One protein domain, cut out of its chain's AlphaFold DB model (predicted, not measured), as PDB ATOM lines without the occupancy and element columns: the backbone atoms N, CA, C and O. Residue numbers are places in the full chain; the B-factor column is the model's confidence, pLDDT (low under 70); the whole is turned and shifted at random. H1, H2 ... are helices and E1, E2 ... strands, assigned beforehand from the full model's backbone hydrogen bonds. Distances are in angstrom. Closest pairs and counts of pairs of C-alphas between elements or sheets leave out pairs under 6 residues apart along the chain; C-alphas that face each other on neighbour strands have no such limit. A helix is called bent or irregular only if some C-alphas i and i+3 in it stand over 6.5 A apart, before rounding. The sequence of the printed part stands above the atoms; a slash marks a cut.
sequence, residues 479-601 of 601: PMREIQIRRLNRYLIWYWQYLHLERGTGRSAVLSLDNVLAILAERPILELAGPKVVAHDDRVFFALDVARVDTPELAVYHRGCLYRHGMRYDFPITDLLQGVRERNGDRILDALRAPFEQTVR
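What this domain is: This is residues 479 to 601 of the 601 residues of the protein "SAVED domain-containing protein" of Polyangium fumosum (UniProt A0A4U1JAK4). What is the main picture? The long helix H1 runs through the middle, from one small sheet, E1 E4 E3, at its beginning to the helix H2, which folds back beside its end. H1 and H4 lie over one face of a second sheet, E2 E5 E6, and H3 folds against H4 in a helical hairpin. What is it made of? The printed part has 123 residues with four named helices and six named strands, in the order E1 H1 H2 E2 E3 E4 E5 E6 H3 H4; both sheets are antiparallel and the class is mixed. It is compact, with a radius of gyration of the C-alphas of 15.0 A and spans of 44 by 33 by 28 A.

How they stand to each other: How is the sheet E2, residues 525 to 529, E5, residues 553 to 558, and E6, residues 561 to 566, paired? N 527 and O 555 are 2.9 A apart, and in the hairpin of E5 and E6 N 556 and O 563 are 2.8 A apart, both within hydrogen-bond range. What is on it? H1, residues 485 to 503, and H4, residues 585 to 600, are on one face, in two layers, helices over a sheet; H4 lies over E5 and E6 at a height of 10.2 A, and its closest C-alphas to E6 are Pro 595 and His 565, 6.4 A. H4 touches H1 at a steep tilt of 67 degrees, closest at the C-alphas of Leu 589 and Tyr 495, 6.0 A, and forms a hairpin with H3, residues 573 to 582, closest at Ile 588 and Leu 576, 5.1 A. What is at H1's two ends? H1 stands up from the sheet E1, residues 482 to 484, E4, residues 539 to 543, and E3, residues 533 to 536, where N 542 and O 483 are 2.9 A apart and N 541 and O 534 are 2.8 A apart. With residues 497 to 501 alone H1 touches H2, residues 513 to 521, opposite ways at a shallow tilt of 25 degrees, the closest C-alphas being Leu 501 and Val 516, 6.9 A.

Where its parts are: Where do the longer elements run? H1 spans 26.9 A from C-alpha 485 at (29.097, -22.249, -8.658), H4 20.8 A to C-alpha 600 at (29.472, -2.510, -22.463), E6 16.3 A and E5 15.9 A. Are the helices whole? In H1, H2 and H3 every O i to N i+4 pair is within hydrogen-bond range, and in H4 10 of 12 are; H4 is only just irregular, with C-alphas 591 and 594 7.0 A apart and a kink of 43 degrees near residue 594.

The domain as a whole: How large is it? The two C-alphas farthest apart, of Arg 507 and Asp 537, are 47.8 A apart. Is it whole and sure? The printed part has no cut and no long link, and residue 601 is the chain's last. The mean pLDDT of the printed part is 89.7, with residues 506 to 509 and 536 to 538 under 70.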
ATOM      1  N   PRO A 479      46.123 -24.226  -3.309       80.75
ATOM      2  CA  PRO A 479      45.352 -23.922  -4.511       80.75
ATOM      3  C   PRO A 479      44.009 -24.663  -4.511       80.75
ATOM      4  O   PRO A 479      43.971 -25.867  -4.248       80.75
ATOM      5  N   MET A 480      42.918 -23.963  -4.832       86.50
ATOM      6  CA  MET A 480      41.594 -24.595  -4.858       86.50
ATOM      7  C   MET A 480      41.517 -25.657  -5.956       86.50
ATOM      8  O   MET A 480      42.059 -25.488  -7.045       86.50
ATOM      9  N   ARG A 481      40.823 -26.761  -5.686       85.69
ATOM     10  CA  ARG A 481      40.532 -27.792  -6.699       85.69
ATOM     11  C   ARG A 481      39.121 -27.664  -7.260       85.69
ATOM     12  O   ARG A 481      38.876 -28.046  -8.399       85.69
ATOM     13  N   GLU A 482      38.218 -27.092  -6.477       89.50
ATOM     14  CA  GLU A 482      36.820 -26.882  -6.816       89.50
ATOM     15  C   GLU A 482      36.322 -25.580  -6.189       89.50
ATOM     16  O   GLU A 482      36.869 -25.115  -5.187       89.50
ATOM     17  N   ILE A 483      35.283 -24.993  -6.775       92.50
ATOM     18  CA  ILE A 483      34.585 -23.838  -6.211       92.50
ATOM     19  C   ILE A 483      33.083 -23.997  -6.410       92.50
ATOM     20  O   ILE A 483      32.627 -24.421  -7.473       92.50
ATOM     21  N   GLN A 484      32.296 -23.654  -5.392       91.56
ATOM     22  CA  GLN A 484      30.840 -23.664  -5.515       91.56
ATOM     23  C   GLN A 484      30.417 -22.673  -6.608       91.56
ATOM     24  O   GLN A 484      30.840 -21.516  -6.580       91.56
ATOM     25  N   ILE A 485      29.531 -23.086  -7.521       93.75
ATOM     26  CA  ILE A 485      29.097 -22.249  -8.658       93.75
ATOM     27  C   ILE A 485      28.537 -20.903  -8.174       93.75
ATOM     28  O   ILE A 485      28.918 -19.859  -8.692       93.75
ATOM     29  N   ARG A 486      27.709 -20.910  -7.116       92.38
ATOM     30  CA  ARG A 486      27.209 -19.686  -6.455       92.38
ATOM     31  C   ARG A 486      28.347 -18.734  -6.065       92.38
ATOM     32  O   ARG A 486      28.254 -17.543  -6.336       92.38
ATOM     33  N   ARG A 487      29.401 -19.247  -5.415       93.12
ATOM     34  CA  ARG A 487      30.536 -18.427  -4.956       93.12
ATOM     35  C   ARG A 487      31.293 -17.846  -6.138       93.12
ATOM     36  O   ARG A 487      31.526 -16.643  -6.162       93.12
ATOM     37  N   LEU A 488      31.609 -18.675  -7.136       95.25
ATOM     38  CA  LEU A 488      32.275 -18.208  -8.351       95.25
ATOM     39  C   LEU A 488      31.485 -17.081  -9.017       95.25
ATOM     40  O   LEU A 488      32.043 -16.020  -9.279       95.25
ATOM     41  N   ASN A 489      30.186 -17.280  -9.243       95.38
ATOM     42  CA  ASN A 489      29.354 -16.264  -9.877       95.38
ATOM     43  C   ASN A 489      29.312 -14.972  -9.057       95.38
ATOM     44  O   ASN A 489      29.432 -13.898  -9.637       95.38
ATOM     45  N   ARG A 490      29.218 -15.052  -7.722       95.75
ATOM     46  CA  ARG A 490      29.277 -13.871  -6.844       95.75
ATOM     47  C   ARG A 490      30.590 -13.096  -7.014       95.75
ATOM     48  O   ARG A 490      30.540 -11.874  -7.135       95.75
ATOM     49  N   TYR A 491      31.742 -13.770  -7.101       97.00
ATOM     50  CA  TYR A 491      33.020 -13.110  -7.409       97.00
ATOM     51  C   TYR A 491      32.988 -12.419  -8.772       97.00
ATOM     52  O   TYR A 491      33.321 -11.242  -8.878       97.00
ATOM     53  N   LEU A 492      32.560 -13.136  -9.813       97.25
ATOM     54  CA  LEU A 492      32.511 -12.597 -11.169       97.25
ATOM     55  C   LEU A 492      31.565 -11.387 -11.275       97.25
ATOM     56  O   LEU A 492      31.925 -10.398 -11.905       97.25
ATOM     57  N   ILE A 493      30.401 -11.430 -10.618       98.00
ATOM     58  CA  ILE A 493      29.448 -10.313 -10.520       98.00
ATOM     59  C   ILE A 493      30.113  -9.087  -9.898       98.00
ATOM     60  O   ILE A 493      30.037  -7.995 -10.459       98.00
ATOM     61  N   TRP A 494      30.796  -9.257  -8.767       98.31
ATOM     62  CA  TRP A 494      31.431  -8.139  -8.075       98.31
ATOM     63  C   TRP A 494      32.627  -7.570  -8.830       98.31
ATOM     64  O   TRP A 494      32.773  -6.351  -8.907       98.31
ATOM     65  N   TYR A 495      33.441  -8.411  -9.464       98.25
ATOM     66  CA  TYR A 495      34.512  -7.933 -10.336       98.25
ATOM     67  C   TYR A 495      33.970  -7.235 -11.589       98.25
ATOM     68  O   TYR A 495      34.510  -6.207 -11.997       98.25
ATOM     69  N   TRP A 496      32.853  -7.700 -12.150       98.00
ATOM     70  CA  TRP A 496      32.165  -6.998 -13.233       98.00
ATOM     71  C   TRP A 496      31.633  -5.628 -12.781       98.00
ATOM     72  O   TRP A 496      31.808  -4.633 -13.487       98.00
ATOM     73  N   GLN A 497      31.066  -5.537 -11.572       97.62
ATOM     74  CA  GLN A 497      30.653  -4.255 -10.995       97.62
ATOM     75  C   GLN A 497      31.825  -3.318 -10.718       97.62
ATOM     76  O   GLN A 497      31.730  -2.119 -10.979       97.62
ATOM     77  N   TYR A 498      32.962  -3.847 -10.262       98.06
ATOM     78  CA  TYR A 498      34.184  -3.059 -10.120       98.06
ATOM     79  C   TYR A 498      34.584  -2.411 -11.451       98.06
ATOM     80  O   TYR A 498      34.932  -1.231 -11.471       98.06
ATOM     81  N   LEU A 499      34.495  -3.149 -12.564       97.06
ATOM     82  CA  LEU A 499      34.797  -2.632 -13.902       97.06
ATOM     83  C   LEU A 499      33.770  -1.588 -14.376       97.06
ATOM     84  O   LEU A 499      34.166  -0.585 -14.971       97.06
ATOM     85  N   HIS A 500      32.479  -1.747 -14.054       95.19
ATOM     86  CA  HIS A 500      31.473  -0.697 -14.279       95.19
ATOM     87  C   HIS A 500      31.818   0.593 -13.533       95.19
ATOM     88  O   HIS A 500      31.867   1.667 -14.141       95.19
ATOM     89  N   LEU A 501      32.110   0.485 -12.235       95.81
ATOM     90  CA  LEU A 501      32.506   1.624 -11.415       95.81
ATOM     91  C   LEU A 501      33.818   2.237 -11.902       95.81
ATOM     92  O   LEU A 501      33.964   3.451 -11.880       95.81
ATOM     93  N   GLU A 502      34.775   1.433 -12.358       94.31
ATOM     94  CA  GLU A 502      36.049   1.912 -12.888       94.31
ATOM     95  C   GLU A 502      35.902   2.682 -14.197       94.31
ATOM     96  O   GLU A 502      36.476   3.762 -14.327       94.31
ATOM     97  N   ARG A 503      35.122   2.156 -15.144       91.00
ATOM     98  CA  ARG A 503      34.881   2.811 -16.432       91.00
ATOM     99  C   ARG A 503      34.178   4.160 -16.266       91.00
ATOM    100  O   ARG A 503      34.424   5.089 -17.038       91.00
ATOM    101  N   GLY A 504      33.271   4.256 -15.296       84.56
ATOM    102  CA  GLY A 504      32.431   5.431 -15.115       84.56
ATOM    103  C   GLY A 504      31.558   5.720 -16.343       84.56
ATOM    104  O   GLY A 504      31.131   4.814 -17.057       84.56
ATOM    105  N   THR A 505      31.316   7.001 -16.635       74.19
ATOM    106  CA  THR A 505      30.523   7.430 -17.808       74.19
ATOM    107  C   THR A 505      31.327   7.500 -19.115       74.19
ATOM    108  O   THR A 505      30.804   7.937 -20.140       74.19
ATOM    109  N   GLY A 506      32.611   7.115 -19.108       67.38
ATOM    110  CA  GLY A 506      33.502   7.209 -20.272       67.38
ATOM    111  C   GLY A 506      33.976   8.628 -20.633       67.38
ATOM    112  O   GLY A 506      34.688   8.786 -21.619       67.38
ATOM    113  N   ARG A 507      33.617   9.670 -19.860       59.03
ATOM    114  CA  ARG A 507      33.970  11.086 -20.126       59.03
ATOM    115  C   ARG A 507      35.026  11.686 -19.176       59.03
ATOM    116  O   ARG A 507      35.060  12.897 -19.001       59.03
ATOM    117  N   SER A 508      35.881  10.872 -18.551       56.94
ATOM    118  CA  SER A 508      36.858  11.294 -17.513       56.94
ATOM    119  C   SER A 508      36.264  11.985 -16.270       56.94
ATOM    120  O   SER A 508      37.011  12.454 -15.416       56.94
ATOM    121  N   ALA A 509      34.935  12.044 -16.133       68.69
ATOM    122  CA  ALA A 509      34.271  12.593 -14.957       68.69
ATOM    123  C   ALA A 509      34.098  11.507 -13.885       68.69
ATOM    124  O   ALA A 509      33.641  10.403 -14.190       68.69
ATOM    125  N   VAL A 510      34.444  11.847 -12.638       85.12
ATOM    126  CA  VAL A 510      34.154  11.028 -11.452       85.12
ATOM    127  C   VAL A 510      32.645  10.779 -11.377       85.12
ATOM    128  O   VAL A 510      31.856  11.693 -11.633       85.12
ATOM    129  N   LEU A 511      32.229   9.550 -11.059       91.31
ATOM    130  CA  LEU A 511      30.803   9.242 -10.919       91.31
ATOM    131  C   LEU A 511      30.200   9.978  -9.715       91.31
ATOM    132  O   LEU A 511      30.734   9.909  -8.609       91.31
ATOM    133  N   SER A 512      29.049  10.621  -9.927       93.56
ATOM    134  CA  SER A 512      28.191  11.065  -8.824       93.56
ATOM    135  C   SER A 512      27.624   9.866  -8.062       93.56
ATOM    136  O   SER A 512      27.546   8.761  -8.609       93.56
ATOM    137  N   LEU A 513      27.176  10.098  -6.824       94.56
ATOM    138  CA  LEU A 513      26.506   9.076  -6.019       94.56
ATOM    139  C   LEU A 513      25.330   8.450  -6.786       94.56
ATOM    140  O   LEU A 513      25.300   7.236  -6.926       94.56
ATOM    141  N   ASP A 514      24.460   9.257  -7.399       94.69
ATOM    142  CA  ASP A 514      23.324   8.769  -8.200       94.69
ATOM    143  C   ASP A 514      23.734   7.774  -9.298       94.69
ATOM    144  O   ASP A 514      23.093   6.743  -9.498       94.69
ATOM    145  N   ASN A 515      24.845   8.036  -9.998       94.94
ATOM    146  CA  ASN A 515      25.333   7.127 -11.037       94.94
ATOM    147  C   ASN A 515      25.896   5.827 -10.446       94.94
ATOM    148  O   ASN A 515      25.713   4.762 -11.031       94.94
ATOM    149  N   VAL A 516      26.567   5.898  -9.294       96.88
ATOM    150  CA  VAL A 516      27.033   4.703  -8.575       96.88
ATOM    151  C   VAL A 516      25.845   3.865  -8.101       96.88
ATOM    152  O   VAL A 516      25.830   2.656  -8.312       96.88
ATOM    153  N   LEU A 517      24.820   4.502  -7.532       97.19
ATOM    154  CA  LEU A 517      23.596   3.842  -7.081       97.19
ATOM    155  C   LEU A 517      22.844   3.174  -8.235       97.19
ATOM    156  O   LEU A 517      22.374   2.050  -8.082       97.19
ATOM    157  N   ALA A 518      22.774   3.824  -9.400       95.75
ATOM    158  CA  ALA A 518      22.186   3.232 -10.600       95.75
ATOM    159  C   ALA A 518      22.945   1.978 -11.068       95.75
ATOM    160  O   ALA A 518      22.309   0.990 -11.424       95.75
ATOM    161  N   ILE A 519      24.285   1.988 -11.017       95.75
ATOM    162  CA  ILE A 519      25.112   0.811 -11.334       95.75
ATOM    163  C   ILE A 519      24.853  -0.321 -10.333       95.75
ATOM    164  O   ILE A 519      24.634  -1.458 -10.740       95.75
ATOM    165  N   LEU A 520      24.852  -0.028  -9.029       97.38
ATOM    166  CA  LEU A 520      24.672  -1.045  -7.984       97.38
ATOM    167  C   LEU A 520      23.257  -1.641  -7.960       97.38
ATOM    168  O   LEU A 520      23.097  -2.807  -7.600       97.38
ATOM    169  N   ALA A 521      22.236  -0.884  -8.358       96.69
ATOM    170  CA  ALA A 521      20.865  -1.385  -8.440       96.69
ATOM    171  C   ALA A 521      20.661  -2.426  -9.561       96.69
ATOM    172  O   ALA A 521      19.737  -3.237  -9.475       96.69
ATOM    173  N   GLU A 522      21.515  -2.429 -10.593       94.62
ATOM    174  CA  GLU A 522      21.460  -3.374 -11.713       94.62
ATOM    175  C   GLU A 522      22.507  -4.481 -11.536       94.62
ATOM    176  O   GLU A 522      23.696  -4.286 -11.782       94.62
ATOM    177  N   ARG A 523      22.068  -5.676 -11.124       95.44
ATOM    178  CA  ARG A 523      22.955  -6.837 -11.012       95.44
ATOM    179  C   ARG A 523      23.407  -7.321 -12.400       95.44
ATOM    180  O   ARG A 523      22.558  -7.647 -13.231       95.44
ATOM    181  N   PRO A 524      24.719  -7.483 -12.647       95.25
ATOM    182  CA  PRO A 524      25.214  -8.160 -13.838       95.25
ATOM    183  C   PRO A 524      24.711  -9.606 -13.934       95.25
ATOM    184  O   PRO A 524      24.766 -10.361 -12.960       95.25
ATOM    185  N   ILE A 525      24.285 -10.016 -15.131       96.19
ATOM    186  CA  ILE A 525      23.898 -11.398 -15.433       96.19
ATOM    187  C   ILE A 525      25.006 -12.020 -16.271       96.19
ATOM    188  O   ILE A 525      25.169 -11.690 -17.446       96.19
ATOM    189  N   LEU A 526      25.772 -12.918 -15.660       95.62
ATOM    190  CA  LEU A 526      26.886 -13.591 -16.314       95.62
ATOM    191  C   LEU A 526      27.053 -15.026 -15.807       95.62
ATOM    192  O   LEU A 526      26.738 -15.334 -14.655       95.62
ATOM    193  N   GLU A 527      27.543 -15.901 -16.680       93.00
ATOM    194  CA  GLU A 527      27.755 -17.322 -16.399       93.00
ATOM    195  C   GLU A 527      29.004 -17.849 -17.091       93.00
ATOM    196  O   GLU A 527      29.277 -17.520 -18.245       93.00
ATOM    197  N   LEU A 528      29.740 -18.700 -16.379       93.44
ATOM    198  CA  LEU A 528      30.876 -19.428 -16.920       93.44
ATOM    199  C   LEU A 528      30.439 -20.834 -17.342       93.44
ATOM    200  O   LEU A 528      29.816 -21.554 -16.562       93.44
ATOM    201  N   ALA A 529      30.814 -21.231 -18.550       91.62
ATOM    202  CA  ALA A 529      30.687 -22.582 -19.071       91.62
ATOM    203  C   ALA A 529      32.072 -23.195 -19.311       91.62
ATOM    204  O   ALA A 529      33.058 -22.484 -19.520       91.62
ATOM    205  N   GLY A 530      32.128 -24.525 -19.273       87.25
ATOM    206  CA  GLY A 530      33.287 -25.330 -19.656       87.25
ATOM    207  C   GLY A 530      33.939 -26.148 -18.538       87.25
ATOM    208  O   GLY A 530      34.262 -27.314 -18.777       87.25
ATOM    209  N   PRO A 531      34.121 -25.626 -17.308       90.69
ATOM    210  CA  PRO A 531      34.578 -26.458 -16.201       90.69
ATOM    211  C   PRO A 531      33.578 -27.581 -15.891       90.69
ATOM    212  O   PRO A 531      32.362 -27.366 -15.910       90.69
ATOM    213  N   LYS A 532      34.078 -28.778 -15.560       86.81
ATOM    214  CA  LYS A 532      33.223 -29.913 -15.181       86.81
ATOM    215  C   LYS A 532      32.396 -29.560 -13.943       86.81
ATOM    216  O   LYS A 532      32.957 -29.192 -12.910       86.81
ATOM    217  N   VAL A 533      31.079 -29.734 -14.040       87.94
ATOM    218  CA  VAL A 533      30.167 -29.585 -12.902       87.94
ATOM    219  C   VAL A 533      30.148 -30.877 -12.092       87.94
ATOM    220  O   VAL A 533      29.938 -31.960 -12.638       87.94
ATOM    221  N   VAL A 534      30.362 -30.758 -10.786       80.62
ATOM    222  CA  VAL A 534      30.206 -31.847  -9.815       80.62
ATOM    223  C   VAL A 534      29.217 -31.421  -8.735       80.62
ATOM    224  O   VAL A 534      29.078 -30.232  -8.448       80.62
ATOM    225  N   ALA A 535      28.496 -32.379  -8.159       74.12
ATOM    226  CA  ALA A 535      27.525 -32.116  -7.104       74.12
ATOM    227  C   ALA A 535      27.821 -32.984  -5.881       74.12
ATOM    228  O   ALA A 535      28.005 -34.193  -6.010       74.12
ATOM    229  N   HIS A 536      27.864 -32.356  -4.711       67.88
ATOM    230  CA  HIS A 536      27.918 -33.001  -3.398       67.88
ATOM    231  C   HIS A 536      27.425 -32.009  -2.335       67.88
ATOM    232  O   HIS A 536      27.409 -30.801  -2.578       67.88
ATOM    233  N   ASP A 537      27.000 -32.494  -1.164       61.88
ATOM    234  CA  ASP A 537      26.511 -31.653  -0.054       61.88
ATOM    235  C   ASP A 537      25.333 -30.738  -0.429       61.88
ATOM    236  O   ASP A 537      25.287 -29.574  -0.015       61.88
ATOM    237  N   ASP A 538      24.404 -31.227  -1.258       67.31
ATOM    238  CA  ASP A 538      23.315 -30.419  -1.827       67.31
ATOM    239  C   ASP A 538      23.791 -29.134  -2.527       67.31
ATOM    240  O   ASP A 538      23.100 -28.113  -2.531       67.31
ATOM    241  N   ARG A 539      24.999 -29.146  -3.092       74.31
ATOM    242  CA  ARG A 539      25.625 -28.003  -3.762       74.31
ATOM    243  C   ARG A 539      26.237 -28.438  -5.082       74.31
ATOM    244  O   ARG A 539      26.590 -29.594  -5.281       74.31
ATOM    245  N   VAL A 540      26.371 -27.470  -5.978       84.00
ATOM    246  CA  VAL A 540      27.016 -27.637  -7.281       84.00
ATOM    247  C   VAL A 540      28.326 -26.861  -7.321       84.00
ATOM    248  O   VAL A 540      28.397 -25.710  -6.874       84.00
ATOM    249  N   PHE A 541      29.358 -27.493  -7.868       88.94
ATOM    250  CA  PHE A 541      30.725 -26.994  -7.926       88.94
ATOM    251  C   PHE A 541      31.268 -27.088  -9.346       88.94
ATOM    252  O   PHE A 541      30.903 -27.985 -10.103       88.94
ATOM    253  N   PHE A 542      32.185 -26.187  -9.678       92.31
ATOM    254  CA  PHE A 542      33.066 -26.334 -10.826       92.31
ATOM    255  C   PHE A 542      34.396 -26.931 -10.381       92.31
ATOM    256  O   PHE A 542      35.012 -26.427  -9.440       92.31
ATOM    257  N   ALA A 543      34.865 -27.956 -11.089       87.88
ATOM    258  CA  ALA A 543      36.249 -28.403 -10.992       87.88
ATOM    259  C   ALA A 543      37.174 -27.351 -11.627       87.88
ATOM    260  O   ALA A 543      36.976 -26.960 -12.774       87.88
ATOM    261  N   LEU A 544      38.200 -26.908 -10.899       87.50
ATOM    262  CA  LEU A 544      39.140 -25.864 -11.332       87.50
ATOM    263  C   LEU A 544      40.381 -26.420 -12.053       87.50
ATOM    264  O   LEU A 544      41.382 -25.718 -12.206       87.50
ATOM    265  N   ASP A 545      40.342 -27.683 -12.483       81.50
ATOM    266  CA  ASP A 545      41.409 -28.288 -13.279       81.50
ATOM    267  C   ASP A 545      41.382 -27.740 -14.712       81.50
ATOM    268  O   ASP A 545      40.595 -28.174 -15.554       81.50
ATOM    269  N   VAL A 546      42.276 -26.785 -14.979       74.88
ATOM    270  CA  VAL A 546      42.423 -26.116 -16.280       74.88
ATOM    271  C   VAL A 546      42.734 -27.078 -17.430       74.88
ATOM    272  O   VAL A 546      42.434 -26.753 -18.574       74.88
ATOM    273  N   ALA A 547      43.291 -28.266 -17.155       73.38
ATOM    274  CA  ALA A 547      43.584 -29.263 -18.184       73.38
ATOM    275  C   ALA A 547      42.332 -30.024 -18.661       73.38
ATOM    276  O   ALA A 547      42.391 -30.737 -19.662       73.38
ATOM    277  N   ARG A 548      41.205 -29.895 -17.949       72.19
ATOM    278  CA  ARG A 548      39.962 -30.652 -18.183       72.19
ATOM    279  C   ARG A 548      38.758 -29.755 -18.481       72.19
ATOM    280  O   ARG A 548      37.621 -30.138 -18.212       72.19
ATOM    281  N   VAL A 549      39.005 -28.554 -18.999       78.31
ATOM    282  CA  VAL A 549      37.960 -27.584 -19.345       78.31
ATOM    283  C   VAL A 549      37.542 -27.797 -20.796       78.31
ATOM    284  O   VAL A 549      38.362 -27.652 -21.699       78.31
ATOM    285  N   ASP A 550      36.272 -28.129 -21.018       76.19
ATOM    286  CA  ASP A 550      35.733 -28.395 -22.354       76.19
ATOM    287  C   ASP A 550      34.979 -27.167 -22.875       76.19
ATOM    288  O   ASP A 550      33.988 -26.756 -22.284       76.19
ATOM    289  N   THR A 551      35.431 -26.552 -23.972       81.81
ATOM    290  CA  THR A 551      34.839 -25.312 -24.534       81.81
ATOM    291  C   THR A 551      34.561 -24.215 -23.483       81.81
ATOM    292  O   THR A 551      33.405 -23.877 -23.223       81.81
ATOM    293  N   PRO A 552      35.604 -23.634 -22.854       86.06
ATOM    294  CA  PRO A 552      35.407 -22.543 -21.908       86.06
ATOM    295  C   PRO A 552      34.751 -21.329 -22.571       86.06
ATOM    296  O   PRO A 552      35.263 -20.814 -23.569       86.06
ATOM    297  N   GLU A 553      33.671 -20.827 -21.974       93.38
ATOM    298  CA  GLU A 553      32.989 -19.606 -22.414       93.38
ATOM    299  C   GLU A 553      32.456 -18.789 -21.232       93.38
ATOM    300  O   GLU A 553      32.000 -19.343 -20.236       93.38
ATOM    301  N   LEU A 554      32.454 -17.462 -21.367       95.88
ATOM    302  CA  LEU A 554      31.720 -16.542 -20.498       95.88
ATOM    303  C   LEU A 554      30.522 -15.978 -21.270       95.88
ATOM    304  O   LEU A 554      30.692 -15.274 -22.268       95.88
ATOM    305  N   ALA A 555      29.313 -16.261 -20.799       96.56
ATOM    306  CA  ALA A 555      28.089 -15.651 -21.300       96.56
ATOM    307  C   ALA A 555      27.722 -14.440 -20.437       96.56
ATOM    308  O   ALA A 555      27.799 -14.508 -19.212       96.56
ATOM    309  N   VAL A 556      27.306 -13.344 -21.068       97.38
ATOM    310  CA  VAL A 556      26.849 -12.125 -20.389       97.38
ATOM    311  C   VAL A 556      25.554 -11.652 -21.035       97.38
ATOM    312  O   VAL A 556      25.478 -11.535 -22.257       97.38
ATOM    313  N   TYR A 557      24.539 -11.358 -20.227       96.62
ATOM    314  CA  TYR A 557      23.322 -10.698 -20.682       96.62
ATOM    315  C   TYR A 557      23.339  -9.245 -20.213       96.62
ATOM    316  O   TYR A 557      23.303  -8.967 -19.015       96.62
ATOM    317  N   HIS A 558      23.424  -8.313 -21.159       94.88
ATOM    318  CA  HIS A 558      23.539  -6.885 -20.876       94.88
ATOM    319  C   HIS A 558      22.598  -6.099 -21.786       94.88
ATOM    320  O   HIS A 558      22.609  -6.290 -23.002       94.88
ATOM    321  N   ARG A 559      21.761  -5.231 -21.200       92.06
ATOM    322  CA  ARG A 559      20.829  -4.342 -21.925       92.06
ATOM    323  C   ARG A 559      19.972  -5.041 -22.993       92.06
ATOM    324  O   ARG A 559      19.731  -4.497 -24.066       92.06
ATOM    325  N   GLY A 560      19.493  -6.247 -22.693       93.94
ATOM    326  CA  GLY A 560      18.639  -7.009 -23.609       93.94
ATOM    327  C   GLY A 560      19.389  -7.837 -24.657       93.94
ATOM    328  O   GLY A 560      18.752  -8.457 -25.506       93.94
ATOM    329  N   CYS A 561      20.723  -7.864 -24.617       96.38
ATOM    330  CA  CYS A 561      21.554  -8.573 -25.584       96.38
ATOM    331  C   CYS A 561      22.392  -9.670 -24.912       96.38
ATOM    332  O   CYS A 561      22.943  -9.476 -23.828       96.38
ATOM    333  N   LEU A 562      22.495 -10.826 -25.578       96.38
ATOM    334  CA  LEU A 562      23.381 -11.926 -25.197       96.38
ATOM    335  C   LEU A 562      24.751 -11.744 -25.854       96.38
ATOM    336  O   LEU A 562      24.856 -11.684 -27.078       96.38
ATOM    337  N   TYR A 563      25.796 -11.753 -25.036       97.12
ATOM    338  CA  TYR A 563      27.193 -11.743 -25.446       97.12
ATOM    339  C   TYR A 563      27.841 -13.057 -25.016       97.12
ATOM    340  O   TYR A 563      27.661 -13.502 -23.884       97.12
ATOM    341  N   ARG A 564      28.595 -13.689 -25.918       95.50
ATOM    342  CA  ARG A 564      29.355 -14.912 -25.637       95.50
ATOM    343  C   ARG A 564      30.823 -14.655 -25.917       95.50
ATOM    344  O   ARG A 564      31.188 -14.287 -27.031       95.50
ATOM    345  N   HIS A 565      31.648 -14.860 -24.903       94.75
ATOM    346  CA  HIS A 565      33.090 -14.680 -24.965       94.75
ATOM    347  C   HIS A 565      33.751 -16.046 -24.817       94.75
ATOM    348  O   HIS A 565      33.829 -16.579 -23.713       94.75
ATOM    349  N   GLY A 566      34.187 -16.630 -25.933       89.56
ATOM    350  CA  GLY A 566      35.021 -17.834 -25.927       89.56
ATOM    351  C   GLY A 566      36.498 -17.514 -25.695       89.56
ATOM    352  O   GLY A 566      36.884 -16.350 -25.559       89.56
ATOM    353  N   MET A 567      37.337 -18.550 -25.689       83.75
ATOM    354  CA  MET A 567      38.784 -18.398 -25.519       83.75
ATOM    355  C   MET A 567      39.406 -17.565 -26.652       83.75
ATOM    356  O   MET A 567      39.272 -17.896 -27.832       83.75
ATOM    357  N   ARG A 568      40.112 -16.490 -26.290       83.00
ATOM    358  CA  ARG A 568      40.838 -15.604 -27.217       83.00
ATOM    359  C   ARG A 568      42.155 -15.147 -26.599       83.00
ATOM    360  O   ARG A 568      42.355 -15.286 -25.399       83.00
ATOM    361  N   TYR A 569      43.035 -14.560 -27.410       76.56
ATOM    362  CA  TYR A 569      44.309 -14.011 -26.926       76.56
ATOM    363  C   TYR A 569      44.121 -12.912 -25.866       76.56
ATOM    364  O   TYR A 569      44.869 -12.854 -24.900       76.56
ATOM    365  N   ASP A 570      43.102 -12.066 -26.026       77.75
ATOM    366  CA  ASP A 570      42.738 -10.995 -25.093       77.75
ATOM    367  C   ASP A 570      41.783 -11.457 -23.977       77.75
ATOM    368  O   ASP A 570      41.468 -10.678 -23.083       77.75
ATOM    369  N   PHE A 571      41.328 -12.716 -24.012       83.75
ATOM    370  CA  PHE A 571      40.507 -13.328 -22.969       83.75
ATOM    371  C   PHE A 571      40.866 -14.812 -22.757       83.75
ATOM    372  O   PHE A 571      40.147 -15.717 -23.210       83.75
ATOM    373  N   PRO A 572      41.989 -15.087 -22.073       84.50
ATOM    374  CA  PRO A 572      42.345 -16.437 -21.665       84.50
ATOM    375  C   PRO A 572      41.484 -16.862 -20.465       84.50
ATOM    376  O   PRO A 572      41.803 -16.578 -19.314       84.50
ATOM    377  N   ILE A 573      40.384 -17.584 -20.705       88.25
ATOM    378  CA  ILE A 573      39.524 -18.121 -19.624       88.25
ATOM    379  C   ILE A 573      40.312 -19.024 -18.659       88.25
ATOM    380  O   ILE A 573      39.993 -19.116 -17.476       88.25
ATOM    381  N   THR A 574      41.391 -19.646 -19.126       88.12
ATOM    382  CA  THR A 574      42.331 -20.379 -18.274       88.12
ATOM    383  C   THR A 574      43.004 -19.484 -17.230       88.12
ATOM    384  O   THR A 574      43.195 -19.934 -16.104       88.12
ATOM    385  N   ASP A 575      43.300 -18.218 -17.540       91.00
ATOM    386  CA  ASP A 575      43.832 -17.262 -16.561       91.00
ATOM    387  C   ASP A 575      42.771 -16.805 -15.568       91.00
ATOM    388  O   ASP A 575      43.096 -16.625 -14.395       91.00
ATOM    389  N   LEU A 576      41.510 -16.682 -15.997       93.94
ATOM    390  CA  LEU A 576      40.387 -16.449 -15.088       93.94
ATOM    391  C   LEU A 576      40.280 -17.595 -14.070       93.94
ATOM    392  O   LEU A 576      40.252 -17.356 -12.863       93.94
ATOM    393  N   LEU A 577      40.275 -18.843 -14.548       93.12
ATOM    394  CA  LEU A 577      40.223 -20.035 -13.698       93.12
ATOM    395  C   LEU A 577      41.451 -20.156 -12.794       93.12
ATOM    396  O   LEU A 577      41.309 -20.502 -11.623       93.12
ATOM    397  N   GLN A 578      42.641 -19.833 -13.299       92.44
ATOM    398  CA  GLN A 578      43.860 -19.836 -12.496       92.44
ATOM    399  C   GLN A 578      43.838 -18.728 -11.434       92.44
ATOM    400  O   GLN A 578      44.228 -18.981 -10.297       92.44
ATOM    401  N   GLY A 579      43.313 -17.545 -11.762       94.69
ATOM    402  CA  GLY A 579      43.070 -16.466 -10.807       94.69
ATOM    403  C   GLY A 579      42.120 -16.894  -9.694       94.69
ATOM    404  O   GLY A 579      42.417 -16.669  -8.527       94.69
ATOM    405  N   VAL A 580      41.041 -17.610 -10.022       95.19
ATOM    406  CA  VAL A 580      40.171 -18.235  -9.014       95.19
ATOM    407  C   VAL A 580      40.964 -19.248  -8.187       95.19
ATOM    408  O   VAL A 580      40.970 -19.148  -6.967       95.19
ATOM    409  N   ARG A 581      41.705 -20.166  -8.818       92.94
ATOM    410  CA  ARG A 581      42.506 -21.210  -8.147       92.94
ATOM    411  C   ARG A 581      43.490 -20.654  -7.115       92.94
ATOM    412  O   ARG A 581      43.685 -21.251  -6.055       92.94
ATOM    413  N   GLU A 582      44.101 -19.522  -7.447       93.25
ATOM    414  CA  GLU A 582      45.078 -18.784  -6.641       93.25
ATOM    415  C   GLU A 582      44.432 -17.760  -5.700       93.25
ATOM    416  O   GLU A 582      45.125 -17.207  -4.849       93.25
ATOM    417  N   ARG A 583      43.121 -17.506  -5.832       94.62
ATOM    418  CA  ARG A 583      42.391 -16.432  -5.137       94.62
ATOM    419  C   ARG A 583      43.006 -15.061  -5.434       94.62
ATOM    420  O   ARG A 583      43.149 -14.228  -4.547       94.62
ATOM    421  N   ASN A 584      43.429 -14.840  -6.673       95.06
ATOM    422  CA  ASN A 584      44.058 -13.606  -7.125       95.06
ATOM    423  C   ASN A 584      43.020 -12.719  -7.825       95.06
ATOM    424  O   ASN A 584      42.734 -12.889  -9.012       95.06
ATOM    425  N   GLY A 585      42.453 -11.771  -7.075       95.69
ATOM    426  CA  GLY A 585      41.416 -10.868  -7.573       95.69
ATOM    427  C   GLY A 585      41.866  -9.956  -8.713       95.69
ATOM    428  O   GLY A 585      41.074  -9.674  -9.609       95.69
ATOM    429  N   ASP A 586      43.132  -9.535  -8.725       96.19
ATOM    430  CA  ASP A 586      43.673  -8.701  -9.805       96.19
ATOM    431  C   ASP A 586      43.768  -9.488 -11.111       96.19
ATOM    432  O   ASP A 586      43.286  -9.024 -12.141       96.19
ATOM    433  N   ARG A 587      44.250 -10.735 -11.052       96.00
ATOM    434  CA  ARG A 587      44.276 -11.631 -12.217       96.00
ATOM    435  C   ARG A 587      42.875 -11.897 -12.773       96.00
ATOM    436  O   ARG A 587      42.699 -11.951 -13.988       96.00
ATOM    437  N   ILE A 588      41.878 -12.046 -11.897       96.88
ATOM    438  CA  ILE A 588      40.477 -12.208 -12.306       96.88
ATOM    439  C   ILE A 588      39.969 -10.945 -13.015       96.88
ATOM    440  O   ILE A 588      39.366 -11.044 -14.084       96.88
ATOM    441  N   LEU A 589      40.223  -9.760 -12.457       96.31
ATOM    442  CA  LEU A 589      39.810  -8.489 -13.057       96.31
ATOM    443  C   LEU A 589      40.472  -8.228 -14.406       96.31
ATOM    444  O   LEU A 589      39.789  -7.815 -15.343       96.31
ATOM    445  N   ASP A 590      41.770  -8.494 -14.512       95.44
ATOM    446  CA  ASP A 590      42.515  -8.343 -15.759       95.44
ATOM    447  C   ASP A 590      41.958  -9.269 -16.843       95.44
ATOM    448  O   ASP A 590      41.717  -8.822 -17.965       95.44
ATOM    449  N   ALA A 591      41.645 -10.523 -16.492       95.44
ATOM    450  CA  ALA A 591      41.000 -11.456 -17.411       95.44
ATOM    451  C   ALA A 591      39.597 -10.982 -17.842       95.44
ATOM    452  O   ALA A 591      39.223 -11.132 -19.002       95.44
ATOM    453  N   LEU A 592      38.806 -10.382 -16.946       96.75
ATOM    454  CA  LEU A 592      37.444  -9.921 -17.257       96.75
ATOM    455  C   LEU A 592      37.386  -8.599 -18.039       96.75
ATOM    456  O   LEU A 592      36.345  -8.288 -18.625       96.75
ATOM    457  N   ARG A 593      38.479  -7.828 -18.089       95.69
ATOM    458  CA  ARG A 593      38.503  -6.480 -18.676       95.69
ATOM    459  C   ARG A 593      38.136  -6.454 -20.161       95.69
ATOM    460  O   ARG A 593      37.292  -5.654 -20.559       95.69
ATOM    461  N   ALA A 594      38.719  -7.329 -20.980       95.00
ATOM    462  CA  ALA A 594      38.431  -7.351 -22.417       95.00
ATOM    463  C   ALA A 594      36.979  -7.778 -22.735       95.00
ATOM    464  O   ALA A 594      36.316  -7.060 -23.494       95.00
ATOM    465  N   PRO A 595      36.422  -8.859 -22.141       95.88
ATOM    466  CA  PRO A 595      34.992  -9.159 -22.248       95.88
ATOM    467  C   PRO A 595      34.097  -7.998 -21.814       95.88
ATOM    468  O   PRO A 595      33.129  -7.674 -22.502       95.88
ATOM    469  N   PHE A 596      34.436  -7.341 -20.702       96.50
ATOM    470  CA  PHE A 596      33.694  -6.194 -20.184       96.50
ATOM    471  C   PHE A 596      33.645  -5.033 -21.178       96.50
ATOM    472  O   PHE A 596      32.564  -4.541 -21.509       96.50
ATOM    473  N   GLU A 597      34.797  -4.616 -21.703       94.12
ATOM    474  CA  GLU A 597      34.862  -3.523 -22.670       94.12
ATOM    475  C   GLU A 597      34.071  -3.828 -23.939       94.12
ATOM    476  O   GLU A 597      33.447  -2.931 -24.493       94.12
ATOM    477  N   GLN A 598      34.074  -5.074 -24.406       93.56
ATOM    478  CA  GLN A 598      33.337  -5.465 -25.605       93.56
ATOM    479  C   GLN A 598      31.825  -5.546 -25.378       93.56
ATOM    480  O   GLN A 598      31.068  -5.210 -26.283       93.56
ATOM    481  N   THR A 599      31.389  -5.967 -24.190       95.00
ATOM    482  CA  THR A 599      29.964  -6.065 -23.840       95.00
ATOM    483  C   THR A 599      29.330  -4.697 -23.604       95.00
ATOM    484  O   THR A 599      28.190  -4.470 -23.994       95.00
ATOM    485  N   VAL A 600      30.041  -3.788 -22.927       90.44
ATOM    486  CA  VAL A 600      29.472  -2.510 -22.463       90.44
ATOM    487  C   VAL A 600      29.764  -1.362 -23.453       90.44
ATOM    488  O   VAL A 600      29.399  -0.212 -23.199       90.44
ATOM    489  N   ARG A 601      30.520  -1.601 -24.533       83.00
ATOM    490  CA  ARG A 601      30.668  -0.640 -25.647       83.00
ATOM    491  C   ARG A 601      29.307  -0.347 -26.259       83.00
ATOM    492  O   ARG A 601      29.028   0.862 -26.417       83.00
TER     493      ARG A 601